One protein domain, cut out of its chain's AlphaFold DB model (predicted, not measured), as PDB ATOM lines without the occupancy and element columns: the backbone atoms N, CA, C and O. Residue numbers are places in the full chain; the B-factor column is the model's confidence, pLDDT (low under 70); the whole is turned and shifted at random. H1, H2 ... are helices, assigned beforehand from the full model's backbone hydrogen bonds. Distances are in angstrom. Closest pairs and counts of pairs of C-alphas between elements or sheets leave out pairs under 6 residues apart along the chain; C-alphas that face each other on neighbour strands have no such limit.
ATOM      1  N   ASP A  14      38.622 104.467  38.078       92.31
ATOM      2  CA  ASP A  14      37.980 104.437  39.396       92.31
ATOM      3  C   ASP A  14      36.733 103.552  39.432       92.31
ATOM      4  O   ASP A  14      36.447 102.874  40.423       92.31
ATOM      5  N   ARG A  15      35.935 103.559  38.358       91.69
ATOM      6  CA  ARG A  15      34.762 102.679  38.255       91.69
ATOM      7  C   ARG A  15      35.179 101.221  38.113       91.69
ATOM      8  O   ARG A  15      34.558 100.356  38.730       91.69
ATOM      9  N   PHE A  16      36.221 100.950  37.335       93.31
ATOM     10  CA  PHE A  16      36.788  99.614  37.202       93.31
ATOM     11  C   PHE A  16      37.369  99.116  38.531       93.31
ATOM     12  O   PHE A  16      36.965  98.060  39.014       93.31
ATOM     13  N   ALA A  17      38.212  99.920  39.184       91.88
ATOM     14  CA  ALA A  17      38.819  99.610  40.473       91.88
ATOM     15  C   ALA A  17      37.759  99.305  41.541       91.88
ATOM     16  O   ALA A  17      37.875  98.313  42.264       91.88
ATOM     17  N   ARG A  18      36.670 100.086  41.594       94.00
ATOM     18  CA  ARG A  18      35.546  99.828  42.509       94.00
ATOM     19  C   ARG A  18      34.841  98.505  42.225       94.00
ATOM     20  O   ARG A  18      34.528  97.787  43.169       94.00
ATOM     21  N   ARG A  19      34.614  98.150  40.955       91.62
ATOM     22  CA  ARG A  19      34.006  96.858  40.583       91.62
ATOM     23  C   ARG A  19      34.898  95.679  40.959       91.62
ATOM     24  O   ARG A  19      34.405  94.709  41.526       91.62
ATOM     25  N   VAL A  20      36.198  95.785  40.687       94.81
ATOM     26  CA  VAL A  20      37.187  94.761  41.051       94.81
ATOM     27  C   VAL A  20      37.241  94.590  42.568       94.81
ATOM     28  O   VAL A  20      37.130  93.473  43.065       94.81
ATOM     29  N   THR A  21      37.307  95.695  43.311       92.25
ATOM     30  CA  THR A  21      37.306  95.683  44.782       92.25
ATOM     31  C   THR A  21      36.027  95.068  45.342       92.25
ATOM     32  O   THR A  21      36.092  94.254  46.259       92.25
ATOM     33  N   ALA A  22      34.865  95.409  44.778       90.62
ATOM     34  CA  ALA A  22      33.587  94.845  45.199       90.62
ATOM     35  C   ALA A  22      33.542  93.323  44.990       90.62
ATOM     36  O   ALA A  22      33.174  92.600  45.913       90.62
ATOM     37  N   ARG A  23      33.995  92.832  43.828       87.88
ATOM     38  CA  ARG A  23      34.067  91.391  43.539       87.88
ATOM     39  C   ARG A  23      35.061  90.655  44.430       87.88
ATOM     40  O   ARG A  23      34.743  89.585  44.930       87.88
ATOM     41  N   LEU A  24      36.237  91.230  44.671       87.75
ATOM     42  CA  LEU A  24      37.220  90.660  45.597       87.75
ATOM     43  C   LEU A  24      36.676  90.600  47.029       87.75
ATOM     44  O   LEU A  24      36.889  89.606  47.716       87.75
ATOM     45  N   SER A  25      35.961  91.637  47.471       85.69
ATOM     46  CA  SER A  25      35.349  91.698  48.803       85.69
ATOM     47  C   SER A  25      34.243  90.654  48.976       85.69
ATOM     48  O   SER A  25      34.202  89.970  49.995       85.69
ATOM     49  N   GLU A  26      33.390  90.489  47.963       85.88
ATOM     50  CA  GLU A  26      32.346  89.458  47.923       85.88
ATOM     51  C   GLU A  26      32.961  88.052  47.983       85.88
ATOM     52  O   GLU A  26      32.605  87.256  48.850       85.88
ATOM     53  N   SER A  27      33.969  87.774  47.149       79.06
ATOM     54  CA  SER A  27      34.700  86.504  47.184       79.06
ATOM     55  C   SER A  27      35.386  86.264  48.528       79.06
ATOM     56  O   SER A  27      35.391  85.135  49.004       79.06
ATOM     57  N   ASN A  28      35.913  87.310  49.175       79.94
ATOM     58  CA  ASN A  28      36.560  87.215  50.485       79.94
ATOM     59  C   ASN A  28      35.594  86.771  51.606       79.94
ATOM     60  O   ASN A  28      36.037  86.183  52.590       79.94
ATOM     61  N   GLN A  29      34.286  87.021  51.469       75.31
ATOM     62  CA  GLN A  29      33.269  86.580  52.439       75.31
ATOM     63  C   GLN A  29      32.924  85.090  52.316       75.31
ATOM     64  O   GLN A  29      32.399  84.508  53.260       75.31
ATOM     65  N   LEU A  30      33.239  84.469  51.175       77.88
ATOM     66  CA  LEU A  30      32.999  83.049  50.903       77.88
ATOM     67  C   LEU A  30      34.197  82.158  51.269       77.88
ATOM     68  O   LEU A  30      34.170  80.954  51.016       77.88
ATOM     69  N   LEU A  31      35.262  82.728  51.845       77.19
ATOM     70  CA  LEU A  31      36.433  81.958  52.253       77.19
ATOM     71  C   LEU A  31      36.101  81.058  53.442       77.19
ATOM     72  O   LEU A  31      35.473  81.470  54.417       77.19
ATOM     73  N   ALA A  32      36.595  79.825  53.368       79.56
ATOM     74  CA  ALA A  32      36.563  78.898  54.481       79.56
ATOM     75  C   ALA A  32      37.345  79.465  55.680       79.56
ATOM     76  O   ALA A  32      38.350  80.169  55.532       79.56
ATOM     77  N   TYR A  33      36.854  79.152  56.879       77.31
ATOM     78  CA  TYR A  33      37.339  79.702  58.145       77.31
ATOM     79  C   TYR A  33      38.854  79.512  58.359       77.31
ATOM     80  O   TYR A  33      39.537  80.390  58.888       77.31
ATOM     81  N   ASP A  34      39.402  78.392  57.890       80.19
ATOM     82  CA  ASP A  34      40.828  78.072  57.954       80.19
ATOM     83  C   ASP A  34      41.695  79.023  57.107       80.19
ATOM     84  O   ASP A  34      42.789  79.409  57.530       80.19
ATOM     85  N   ILE A  35      41.211  79.462  55.940       80.94
ATOM     86  CA  ILE A  35      41.909  80.438  55.093       80.94
ATOM     87  C   ILE A  35      41.897  81.820  55.749       80.94
ATOM     88  O   ILE A  35      42.921  82.510  55.746       80.94
ATOM     89  N   THR A  36      40.781  82.217  56.365       82.50
ATOM     90  CA  THR A  36      40.683  83.493  57.087       82.50
ATOM     91  C   THR A  36      41.673  83.559  58.250       82.50
ATOM     92  O   THR A  36      42.359  84.571  58.408       82.50
ATOM     93  N   GLU A  37      41.820  82.476  59.020       84.69
ATOM     94  CA  GLU A  37      42.795  82.400  60.116       84.69
ATOM     95  C   GLU A  37      44.245  82.428  59.612       84.69
ATOM     96  O   GLU A  37      45.083  83.155  60.150       84.69
ATOM     97  N   ARG A  38      44.562  81.735  58.510       82.75
ATOM     98  CA  ARG A  38      45.908  81.802  57.906       82.75
ATOM     99  C   ARG A  38      46.232  83.199  57.375       82.75
ATOM    100  O   ARG A  38      47.355  83.673  57.558       82.75
ATOM    101  N   LEU A  39      45.262  83.887  56.771       85.12
ATOM    102  CA  LEU A  39      45.405  85.279  56.337       85.12
ATOM    103  C   LEU A  39      45.569  86.234  57.521       85.12
ATOM    104  O   LEU A  39      46.379  87.160  57.453       85.12
ATOM    105  N   ARG A  40      44.839  86.012  58.619       81.81
ATOM    106  CA  ARG A  40      44.983  86.780  59.858       81.81
ATOM    107  C   ARG A  40      46.382  86.618  60.445       81.81
ATOM    108  O   ARG A  40      47.050  87.626  60.671       81.81
ATOM    109  N   ALA A  41      46.857  85.383  60.589       85.31
ATOM    110  CA  ALA A  41      48.212  85.093  61.044       85.31
ATOM    111  C   ALA A  41      49.272  85.710  60.113       85.31
ATOM    112  O   ALA A  41      50.263  86.272  60.579       85.31
ATOM    113  N   GLY A  42      49.054  85.667  58.794       84.00
ATOM    114  CA  GLY A  42      49.908  86.337  57.810       84.00
ATOM    115  C   GLY A  42      49.948  87.860  57.992       84.00
ATOM    116  O   GLY A  42      51.028  88.449  58.002       84.00
ATOM    117  N   ARG A  43      48.792  88.499  58.212       83.81
ATOM    118  CA  ARG A  43      48.688  89.944  58.481       83.81
ATOM    119  C   ARG A  43      49.398  90.330  59.777       83.81
ATOM    120  O   ARG A  43      50.115  91.326  59.796       83.81
ATOM    121  N   GLU A  44      49.216  89.559  60.843       87.50
ATOM    122  CA  GLU A  44      49.883  89.798  62.128       87.50
ATOM    123  C   GLU A  44      51.410  89.687  61.996       87.50
ATOM    124  O   GLU A  44      52.130  90.561  62.483       87.50
ATOM    125  N   ARG A  45      51.908  88.692  61.247       78.31
ATOM    126  CA  ARG A  45      53.339  88.561  60.924       78.31
ATOM    127  C   ARG A  45      53.861  89.765  60.140       78.31
ATOM    128  O   ARG A  45      54.803  90.404  60.600       78.31
ATOM    129  N   ALA A  46      53.209  90.145  59.042       75.06
ATOM    130  CA  ALA A  46      53.624  91.291  58.230       75.06
ATOM    131  C   ALA A  46      53.611  92.616  59.018       75.06
ATOM    132  O   ALA A  46      54.506  93.449  58.877       75.06
ATOM    133  N   LEU A  47      52.625  92.817  59.900       80.81
ATOM    134  CA  LEU A  47      52.579  93.986  60.781       80.81
ATOM    135  C   LEU A  47      53.704  93.975  61.819       80.81
ATOM    136  O   LEU A  47      54.251  95.036  62.125       80.81
ATOM    137  N   SER A  48      54.053  92.809  62.363       74.56
ATOM    138  CA  SER A  48      55.174  92.679  63.298       74.56
ATOM    139  C   SER A  48      56.519  92.973  62.623       74.56
ATOM    140  O   SER A  48      57.347  93.687  63.191       74.56
ATOM    141  N   GLU A  49      56.698  92.527  61.377       69.81
ATOM    142  CA  GLU A  49      57.888  92.807  60.575       69.81
ATOM    143  C   GLU A  49      57.975  94.289  60.212       69.81
ATOM    144  O   GLU A  49      59.012  94.905  60.444       69.81
ATOM    145  N   ARG A  50      56.871  94.910  59.778       62.38
ATOM    146  CA  ARG A  50      56.830  96.355  59.505       62.38
ATOM    147  C   ARG A  50      57.123  97.189  60.755       62.38
ATOM    148  O   ARG A  50      57.812  98.200  60.667       62.38
ATOM    149  N   ARG A  51      56.618  96.792  61.929       59.88
ATOM    150  CA  ARG A  51      56.931  97.465  63.207       59.88
ATOM    151  C   ARG A  51      58.419  97.375  63.534       59.88
ATOM    152  O   ARG A  51      59.012  98.377  63.923       59.88
ATOM    153  N   ARG A  52      59.022  96.202  63.329       55.66
ATOM    154  CA  ARG A  52      60.459  95.986  63.520       55.66
ATOM    155  C   ARG A  52      61.289  96.793  62.526       55.66
ATOM    156  O   ARG A  52      62.297  97.365  62.917       55.66
ATOM    157  N   GLU A  53      60.858  96.887  61.272       55.16
ATOM    158  CA  GLU A  53      61.539  97.680  60.251       55.16
ATOM    159  C   GLU A  53      61.520  99.176  60.596       55.16
ATOM    160  O   GLU A  53      62.560  99.828  60.579       55.16
ATOM    161  N   VAL A  54      60.368  99.709  61.020       57.28
ATOM    162  CA  VAL A  54      60.245 101.103  61.483       57.28
ATOM    163  C   VAL A  54      61.137 101.373  62.702       57.28
ATOM    164  O   VAL A  54      61.783 102.418  62.764       57.28
ATOM    165  N   GLU A  55      61.233 100.437  63.650       53.66
ATOM    166  CA  GLU A  55      62.122 100.577  64.812       53.66
ATOM    167  C   GLU A  55      63.612 100.517  64.421       53.66
ATOM    168  O   GLU A  55      64.426 101.275  64.953       53.66
ATOM    169  N   VAL A  56      63.979  99.666  63.459       54.44
ATOM    170  CA  VAL A  56      65.347  99.576  62.926       54.44
ATOM    171  C   VAL A  56      65.727 100.860  62.187       54.44
ATOM    172  O   VAL A  56      66.789 101.414  62.467       54.44
ATOM    173  N   HIS A  57      64.852 101.394  61.330       47.28
ATOM    174  CA  HIS A  57      65.067 102.681  60.657       47.28
ATOM    175  C   HIS A  57      65.219 103.829  61.667       47.28
ATOM    176  O   HIS A  57      66.106 104.672  61.525       47.28
ATOM    177  N   HIS A  58      64.431 103.819  62.748       46.88
ATOM    178  CA  HIS A  58      64.537 104.821  63.810       46.88
ATOM    179  C   HIS A  58      65.832 104.682  64.635       46.88
ATOM    180  O   HIS A  58      66.419 105.698  65.018       46.88
ATOM    181  N   ARG A  59      66.329 103.462  64.891       46.72
ATOM    182  CA  ARG A  59      67.622 103.241  65.574       46.72
ATOM    183  C   ARG A  59      68.819 103.619  64.707       46.72
ATOM    184  O   ARG A  59      69.765 104.218  65.220       46.72
ATOM    185  N   VAL A  60      68.784 103.327  63.408       50.00
ATOM    186  CA  VAL A  60      69.847 103.727  62.472       50.00
ATOM    187  C   VAL A  60      69.925 105.256  62.363       50.00
ATOM    188  O   VAL A  60      71.024 105.807  62.392       50.00
ATOM    189  N   ALA A  61      68.785 105.955  62.366       47.91
ATOM    190  CA  ALA A  61      68.747 107.419  62.418       47.91
ATOM    191  C   ALA A  61      69.223 107.990  63.773       47.91
ATOM    192  O   ALA A  61      69.974 108.966  63.808       47.91
ATOM    193  N   ALA A  62      68.841 107.367  64.894       48.88
ATOM    194  CA  ALA A  62      69.170 107.852  66.239       48.88
ATOM    195  C   ALA A  62      70.653 107.696  66.618       48.88
ATOM    196  O   ALA A  62      71.153 108.444  67.454       48.88
ATOM    197  N   THR A  63      71.380 106.761  66.002       51.66
ATOM    198  CA  THR A  63      72.794 106.518  66.351       51.66
ATOM    199  C   THR A  63      73.756 107.505  65.665       51.66
ATOM    200  O   THR A  63      74.940 107.536  65.994       51.66
ATOM    201  N   ALA A  64      73.278 108.328  64.722       53.34
ATOM    202  CA  ALA A  64      74.146 109.136  63.861       53.34
ATOM    203  C   ALA A  64      73.928 110.656  63.945       53.34
ATOM    204  O   ALA A  64      74.791 111.406  63.491       53.34
ATOM    205  N   VAL A  65      72.821 111.133  64.520       51.12
ATOM    206  CA  VAL A  65      72.479 112.561  64.483       51.12
ATOM    207  C   VAL A  65      72.533 113.165  65.883       51.12
ATOM    208  O   VAL A  65      71.602 113.025  66.671       51.12
ATOM    209  N   GLN A  66      73.623 113.871  66.190       54.00
ATOM    210  CA  GLN A  66      73.637 114.810  67.310       54.00
ATOM    211  C   GLN A  66      73.129 116.163  66.810       54.00
ATOM    212  O   GLN A  66      73.744 116.793  65.951       54.00
TER     213      GLN A  66
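What this domain is: This is residues 14 to 66 of the 149 residues of the protein "DUF3619 family protein" of Acidovorax antarcticus (UniProt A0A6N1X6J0). A long straight helix, H2, makes the long arm of an open L, and a shorter helix, H1, makes the other arm, with residues 30 to 32 at the corner and no core between the arms. The printed part has 53 residues with two named helices, H1 then H2, and no named strand; its class is all helix. It is extended, with a radius of gyration of the C-alphas of 18.3 A, and flat, spanning 53 by 32 by 6 A.

Where its parts are: H2, residues 33 to 62, is 43.3 A long, from C-alpha 33 at (37.339, 79.702, 58.145) to C-alpha 62 at (69.170, 107.852, 66.239). H1, residues 14 to 29, is 22.6 A long and begins with C-alpha 14 at (37.980, 104.437, 39.396).

How they stand to each other: H2 and H1 are apart, with no C-alpha of the one within 8 A of the other. Three residues form a tight link between them. In both helices every O i to N i+4 pair is within hydrogen-bond range.

The domain as a whole: The C-alphas of Leu 30 and Gln 66, the two farthest apart, are 54.1 A apart. Residues 14 to 27, 29 to 35 and 37 to 66 stand free. The printed part has no cut. Its mean pLDDT is 74.0, and residues 49 to 66 are under 70.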